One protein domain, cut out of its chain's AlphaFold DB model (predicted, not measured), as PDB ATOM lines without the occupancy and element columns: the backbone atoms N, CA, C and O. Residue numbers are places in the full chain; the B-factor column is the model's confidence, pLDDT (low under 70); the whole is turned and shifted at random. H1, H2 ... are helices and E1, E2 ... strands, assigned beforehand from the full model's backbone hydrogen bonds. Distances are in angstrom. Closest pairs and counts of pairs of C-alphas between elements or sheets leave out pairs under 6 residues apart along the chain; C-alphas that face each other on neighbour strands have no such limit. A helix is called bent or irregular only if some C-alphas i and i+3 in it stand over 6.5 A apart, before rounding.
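This is residues 2 to 54 of the 72 residues of an uncharacterized protein of Streptomyces sp. QHH-9511 (UniProt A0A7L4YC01). The model is a long, thin rod: a small two-strand ribbon, E1 beside E2, makes part of its length, and one helix, H1, leads on from the ribbon toward the far end. There the chain turns and folds back beside H1 as a long strip with no named element, residues 33 to 45, and returns to the ribbon, while both ends of the printed part lie at the ribbon's end of the rod. The printed part has 53 residues, with one named helix and two named strands in the order E1, H1, E2; the sheet's order is E1, E2, antiparallel. The class is mixed, helices and strands, with under half of the residues in named elements. The whole is extended, with a radius of gyration of the C-alphas of 16.5 A and spans of 50 by 17 by 11 A.

E1, residues 12 to 14, and E2, residues 46 to 48, are antiparallel neighbours, with 138 degrees between their N-to-C directions. The C-alphas of Ile 13 and Leu 47 face each other at 4.7 A, and those of His 14 and Thr 46 at 5.2 A. Across this pair, N of His 14 and O of Thr 46 are 2.8 A apart and N of Val 48 and O of Ser 12 are 2.8 A apart, both within hydrogen-bond range. From E1 a tight link of 2 residues leads to H1, residues 17 to 32. In H1 every O i to N i+4 pair is within hydrogen-bond range. A long link of 13 residues, 33 to 45, joins H1 to E2.

E1 runs from Ser 12, with its C-alpha at (1.345, 190.014, 53.439), to His 14. H1 is 22.5 A long from first to last C-alpha and is not bent; it begins at Leu 17, C-alpha (-5.398, 179.680, 60.160), and ends at Arg 32, C-alpha (-11.107, 158.047, 62.739). E2 ends at Val 48, C-alpha (-3.117, 192.707, 52.859).

The C-alphas of Gly 34 and Ala 54 are the two farthest apart, at 50.3 A. The first and last printed C-alphas, those of Val 2 and Ala 54, are 19.8 A apart. The C-alphas of residues 33 to 45 lie 7 to 26 A from the mean of all C-alphas. The printed part has no cut. The mean pLDDT of the printed part is 94.5, and no printed residue is under 70.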
ATOM      1  N   VAL A   2       3.205 190.129  62.849       82.31
ATOM      2  CA  VAL A   2       4.615 190.587  62.940       82.31
ATOM      3  C   VAL A   2       4.919 191.565  61.812       82.31
ATOM      4  O   VAL A   2       5.499 192.619  62.030       82.31
ATOM      5  N   ALA A   3       4.393 191.276  60.623       89.38
ATOM      6  CA  ALA A   3       4.567 192.077  59.422       89.38
ATOM      7  C   ALA A   3       4.156 193.566  59.570       89.38
ATOM      8  O   ALA A   3       4.645 194.402  58.823       89.38
ATOM      9  N   ARG A   4       3.288 193.931  60.532       91.12
ATOM     10  CA  ARG A   4       2.889 195.337  60.759       91.12
ATOM     11  C   ARG A   4       3.956 196.166  61.481       91.12
ATOM     12  O   ARG A   4       3.891 197.388  61.461       91.12
ATOM     13  N   TRP A   5       4.852 195.495  62.201       94.62
ATOM     14  CA  TRP A   5       5.845 196.118  63.077       94.62
ATOM     15  C   TRP A   5       7.224 196.210  62.423       94.62
ATOM     16  O   TRP A   5       8.147 196.751  63.020       94.62
ATOM     17  N   SER A   6       7.371 195.715  61.194       94.31
ATOM     18  CA  SER A   6       8.546 195.999  60.379       94.31
ATOM     19  C   SER A   6       8.521 197.447  59.878       94.31
ATOM     20  O   SER A   6       7.463 198.070  59.780       94.31
ATOM     21  N   SER A   7       9.688 197.971  59.506       93.44
ATOM     22  CA  SER A   7       9.810 199.261  58.830       93.44
ATOM     23  C   SER A   7      10.513 199.057  57.482       93.44
ATOM     24  O   SER A   7      11.703 198.742  57.484       93.44
ATOM     25  N   PRO A   8       9.801 199.181  56.342       94.06
ATOM     26  CA  PRO A   8       8.361 199.443  56.214       94.06
ATOM     27  C   PRO A   8       7.483 198.238  56.630       94.06
ATOM     28  O   PRO A   8       7.936 197.092  56.545       94.06
ATOM     29  N   PRO A   9       6.214 198.454  57.036       96.62
ATOM     30  CA  PRO A   9       5.247 197.370  57.238       96.62
ATOM     31  C   PRO A   9       5.082 196.507  55.979       96.62
ATOM     32  O   PRO A   9       4.859 197.044  54.890       96.62
ATOM     33  N   LEU A  10       5.187 195.184  56.126       97.38
ATOM     34  CA  LEU A  10       5.214 194.226  55.014       97.38
ATOM     35  C   LEU A  10       3.831 193.896  54.439       97.38
ATOM     36  O   LEU A  10       2.989 193.329  55.130       97.38
ATOM     37  N   THR A  11       3.632 194.117  53.142       96.94
ATOM     38  CA  THR A  11       2.510 193.513  52.406       96.94
ATOM     39  C   THR A  11       2.536 191.996  52.600       96.94
ATOM     40  O   THR A  11       3.580 191.363  52.447       96.94
ATOM     41  N   SER A  12       1.406 191.410  52.991       96.50
ATOM     42  CA  SER A  12       1.345 190.014  53.439       96.50
ATOM     43  C   SER A  12       0.061 189.326  52.997       96.50
ATOM     44  O   SER A  12      -0.914 189.978  52.639       96.50
ATOM     45  N   ILE A  13       0.058 187.994  53.018       96.75
ATOM     46  CA  ILE A  13      -1.149 187.199  52.795       96.75
ATOM     47  C   ILE A  13      -1.781 186.879  54.149       96.75
ATOM     48  O   ILE A  13      -1.127 186.306  55.025       96.75
ATOM     49  N   HIS A  14      -3.054 187.223  54.318       94.75
ATOM     50  CA  HIS A  14      -3.853 186.745  55.436       94.75
ATOM     51  C   HIS A  14      -4.200 185.271  55.211       94.75
ATOM     52  O   HIS A  14      -4.925 184.920  54.277       94.75
ATOM     53  N   GLN A  15      -3.662 184.420  56.081       96.19
ATOM     54  CA  GLN A  15      -3.938 182.991  56.103       96.19
ATOM     55  C   GLN A  15      -5.120 182.714  57.042       96.19
ATOM     56  O   GLN A  15      -5.073 183.164  58.194       96.19
ATOM     57  N   PRO A  16      -6.155 181.972  56.610       96.31
ATOM     58  CA  PRO A  16      -7.314 181.639  57.435       96.31
ATOM     59  C   PRO A  16      -6.977 180.512  58.430       96.31
ATOM     60  O   PRO A  16      -7.599 179.457  58.441       96.31
ATOM     61  N   LEU A  17      -5.973 180.722  59.290       95.75
ATOM     62  CA  LEU A  17      -5.398 179.680  60.160       95.75
ATOM     63  C   LEU A  17      -6.430 179.012  61.076       95.75
ATOM     64  O   LEU A  17      -6.291 177.839  61.409       95.75
ATOM     65  N   ARG A  18      -7.458 179.761  61.486       97.06
ATOM     66  CA  ARG A  18      -8.546 179.225  62.302       97.06
ATOM     67  C   ARG A  18      -9.378 178.205  61.523       97.06
ATOM     68  O   ARG A  18      -9.530 177.086  61.991       97.06
ATOM     69  N   GLU A  19      -9.853 178.585  60.343       97.19
ATOM     70  CA  GLU A  19     -10.628 177.711  59.454       97.19
ATOM     71  C   GLU A  19      -9.795 176.497  59.021       97.19
ATOM     72  O   GLU A  19     -10.270 175.370  59.074       97.19
ATOM     73  N   MET A  20      -8.503 176.694  58.722       97.19
ATOM     74  CA  MET A  20      -7.569 175.590  58.459       97.19
ATOM     75  C   MET A  20      -7.523 174.583  59.613       97.19
ATOM     76  O   MET A  20      -7.512 173.378  59.377       97.19
ATOM     77  N   GLY A  21      -7.466 175.065  60.857       96.75
ATOM     78  CA  GLY A  21      -7.451 174.208  62.041       96.75
ATOM     79  C   GLY A  21      -8.775 173.474  62.253       96.75
ATOM     80  O   GLY A  21      -8.766 172.283  62.553       96.75
ATOM     81  N   GLU A  22      -9.897 174.167  62.066       97.69
ATOM     82  CA  GLU A  22     -11.240 173.586  62.160       97.69
ATOM     83  C   GLU A  22     -11.408 172.453  61.134       97.69
ATOM     84  O   GLU A  22     -11.723 171.322  61.509       97.69
ATOM     85  N   GLU A  23     -11.076 172.701  59.868       96.56
ATOM     86  CA  GLU A  23     -11.157 171.700  58.802       96.56
ATOM     87  C   GLU A  23     -10.167 170.543  58.986       96.56
ATOM     88  O   GLU A  23     -10.503 169.385  58.735       96.56
ATOM     89  N   ALA A  24      -8.958 170.813  59.492       95.38
ATOM     90  CA  ALA A  24      -7.996 169.760  59.808       95.38
ATOM     91  C   ALA A  24      -8.533 168.802  60.884       95.38
ATOM     92  O   ALA A  24      -8.427 167.583  60.742       95.38
ATOM     93  N   VAL A  25      -9.149 169.334  61.945       97.00
ATOM     94  CA  VAL A  25      -9.761 168.507  62.995       97.00
ATOM     95  C   VAL A  25     -10.938 167.710  62.439       97.00
ATOM     96  O   VAL A  25     -11.032 166.512  62.703       97.00
ATOM     97  N   GLN A  26     -11.802 168.327  61.629       95.25
ATOM     98  CA  GLN A  26     -12.914 167.618  60.989       95.25
ATOM     99  C   GLN A  26     -12.423 166.468  60.102       95.25
ATOM    100  O   GLN A  26     -12.961 165.361  60.162       95.25
ATOM    101  N   MET A  27     -11.354 166.688  59.335       95.12
ATOM    102  CA  MET A  27     -10.727 165.651  58.520       95.12
ATOM    103  C   MET A  27     -10.233 164.471  59.371       95.12
ATOM    104  O   MET A  27     -10.507 163.318  59.038       95.12
ATOM    105  N   LEU A  28      -9.561 164.745  60.494       95.38
ATOM    106  CA  LEU A  28      -9.090 163.710  61.421       95.38
ATOM    107  C   LEU A  28     -10.242 162.902  62.031       95.38
ATOM    108  O   LEU A  28     -10.130 161.684  62.175       95.38
ATOM    109  N   LEU A  29     -11.351 163.559  62.376       96.19
ATOM    110  CA  LEU A  29     -12.533 162.888  62.919       96.19
ATOM    111  C   LEU A  29     -13.174 161.944  61.894       96.19
ATOM    112  O   LEU A  29     -13.501 160.812  62.254       96.19
ATOM    113  N   ARG A  30     -13.280 162.359  60.624       95.12
ATOM    114  CA  ARG A  30     -13.769 161.498  59.531       95.12
ATOM    115  C   ARG A  30     -12.870 160.283  59.324       95.12
ATOM    116  O   ARG A  30     -13.352 159.154  59.314       95.12
ATOM    117  N   LEU A  31     -11.554 160.498  59.274       94.81
ATOM    118  CA  LEU A  31     -10.581 159.408  59.163       94.81
ATOM    119  C   LEU A  31     -10.702 158.411  60.324       94.81
ATOM    120  O   LEU A  31     -10.696 157.203  60.101       94.81
ATOM    121  N   ARG A  32     -10.874 158.899  61.561       97.00
ATOM    122  CA  ARG A  32     -11.107 158.047  62.739       97.00
ATOM    123  C   ARG A  32     -12.390 157.221  62.614       97.00
ATOM    124  O   ARG A  32     -12.424 156.094  63.101       97.00
ATOM    125  N   ALA A  33     -13.434 157.777  62.006       97.12
ATOM    126  CA  ALA A  33     -14.704 157.092  61.772       97.12
ATOM    127  C   ALA A  33     -14.655 156.091  60.599       97.12
ATOM    128  O   ALA A  33     -15.636 155.391  60.363       97.12
ATOM    129  N   GLY A  34     -13.530 155.996  59.878       96.44
ATOM    130  CA  GLY A  34     -13.421 155.187  58.661       96.44
ATOM    131  C   GLY A  34     -14.130 155.809  57.456       96.44
ATOM    132  O   GLY A  34     -14.366 155.128  56.460       96.44
ATOM    133  N   GLU A  35     -14.479 157.093  57.538       95.44
ATOM    134  CA  GLU A  35     -15.105 157.832  56.451       95.44
ATOM    135  C   GLU A  35     -14.046 158.363  55.474       95.44
ATOM    136  O   GLU A  35     -12.938 158.737  55.884       95.44
ATOM    137  N   PRO A  36     -14.370 158.452  54.174       88.38
ATOM    138  CA  PRO A  36     -13.486 159.082  53.209       88.38
ATOM    139  C   PRO A  36     -13.282 160.563  53.554       88.38
ATOM    140  O   PRO A  36     -14.234 161.315  53.777       88.38
ATOM    141  N   SER A  37     -12.024 160.998  53.561       88.06
ATOM    142  CA  SER A  37     -11.648 162.398  53.746       88.06
ATOM    143  C   SER A  37     -11.079 162.985  52.451       88.06
ATOM    144  O   SER A  37     -10.543 162.269  51.608       88.06
ATOM    145  N   VAL A  38     -11.189 164.303  52.279       84.12
ATOM    146  CA  VAL A  38     -10.577 164.999  51.137       84.12
ATOM    147  C   VAL A  38      -9.063 165.104  51.320       84.12
ATOM    148  O   VAL A  38      -8.593 165.516  52.375       84.12
ATOM    149  N   THR A  39      -8.295 164.761  50.285       84.06
ATOM    150  CA  THR A  39      -6.818 164.824  50.301       84.06
ATOM    151  C   THR A  39      -6.284 166.244  50.101       84.06
ATOM    152  O   THR A  39      -5.153 166.554  50.471       84.06
ATOM    153  N   ARG A  40      -7.090 167.122  49.496       88.38
ATOM    154  CA  ARG A  40      -6.755 168.521  49.236       88.38
ATOM    155  C   ARG A  40      -8.000 169.378  49.394       88.38
ATOM    156  O   ARG A  40      -9.060 169.032  48.885       88.38
ATOM    157  N   MET A  41      -7.830 170.507  50.063       91.19
ATOM    158  CA  MET A  41      -8.850 171.529  50.232       91.19
ATOM    159  C   MET A  41      -8.192 172.892  50.041       91.19
ATOM    160  O   MET A  41      -7.045 173.090  50.445       91.19
ATOM    161  N   GLU A  42      -8.908 173.814  49.410       94.88
ATOM    162  CA  GLU A  42      -8.441 175.177  49.186       94.88
ATOM    163  C   GLU A  42      -9.304 176.134  49.997       94.88
ATOM    164  O   GLU A  42     -10.527 176.123  49.882       94.88
ATOM    165  N   LEU A  43      -8.652 176.945  50.828       95.56
ATOM    166  CA  LEU A  43      -9.293 177.994  51.608       95.56
ATOM    167  C   LEU A  43      -8.877 179.350  51.056       95.56
ATOM    168  O   LEU A  43      -7.719 179.557  50.673       95.56
ATOM    169  N   ALA A  44      -9.828 180.278  51.010       96.06
ATOM    170  CA  ALA A  44      -9.583 181.600  50.466       96.06
ATOM    171  C   ALA A  44      -8.546 182.350  51.313       96.06
ATOM    172  O   ALA A  44      -8.632 182.427  52.538       96.06
ATOM    173  N   THR A  45      -7.572 182.954  50.639       96.44
ATOM    174  CA  THR A  45      -6.618 183.875  51.261       96.44
ATOM    175  C   THR A  45      -6.833 185.272  50.707       96.44
ATOM    176  O   THR A  45      -7.386 185.451  49.621       96.44
ATOM    177  N   THR A  46      -6.406 186.282  51.455       96.94
ATOM    178  CA  THR A  46      -6.527 187.679  51.030       96.94
ATOM    179  C   THR A  46      -5.185 188.386  51.112       96.94
ATOM    180  O   THR A  46      -4.400 188.174  52.038       96.94
ATOM    181  N   LEU A  47      -4.904 189.235  50.122       97.12
ATOM    182  CA  LEU A  47      -3.730 190.098  50.130       97.12
ATOM    183  C   LEU A  47      -3.997 191.313  51.019       97.12
ATOM    184  O   LEU A  47      -4.945 192.064  50.802       97.12
ATOM    185  N   VAL A  48      -3.119 191.534  51.989       96.31
ATOM    186  CA  VAL A  48      -3.117 192.707  52.859       96.31
ATOM    187  C   VAL A  48      -1.986 193.622  52.411       96.31
ATOM    188  O   VAL A  48      -0.814 193.360  52.683       96.31
ATOM    189  N   VAL A  49      -2.340 194.687  51.691       96.19
ATOM    190  CA  VAL A  49      -1.380 195.648  51.131       96.19
ATOM    191  C   VAL A  49      -0.916 196.632  52.200       96.19
ATOM    192  O   VAL A  49      -1.736 197.323  52.803       96.19
ATOM    193  N   TRP A  50       0.404 196.726  52.391       95.44
ATOM    194  CA  TRP A  50       1.080 197.697  53.257       95.44
ATOM    195  C   TRP A  50       2.205 198.429  52.498       95.44
ATOM    196  O   TRP A  50       2.178 198.539  51.276       95.44
ATOM    197  N   LYS A  51       3.167 199.014  53.222       96.25
ATOM    198  CA  LYS A  51       4.134 199.986  52.689       96.25
ATOM    199  C   LYS A  51       5.394 199.359  52.085       96.25
ATOM    200  O   LYS A  51       6.225 200.093  51.564       96.25
ATOM    201  N   SER A  52       5.575 198.041  52.162       96.88
ATOM    202  CA  SER A  52       6.755 197.371  51.592       96.88
ATOM    203  C   SER A  52       6.669 197.123  50.087       96.88
ATOM    204  O   SER A  52       7.651 196.696  49.489       96.88
ATOM    205  N   THR A  53       5.504 197.336  49.475       95.50
ATOM    206  CA  THR A  53       5.290 197.178  48.034       95.50
ATOM    207  C   THR A  53       4.813 198.493  47.449       95.50
ATOM    208  O   THR A  53       3.889 199.105  47.982       95.50
ATOM    209  N   ALA A  54       5.408 198.903  46.336       93.62
ATOM    210  CA  ALA A  54       5.014 200.081  45.579       93.62
ATOM    211  C   ALA A  54       5.103 199.774  44.074       93.62
ATOM    212  O   ALA A  54       5.828 198.850  43.690       93.62
TER     213      ALA A  54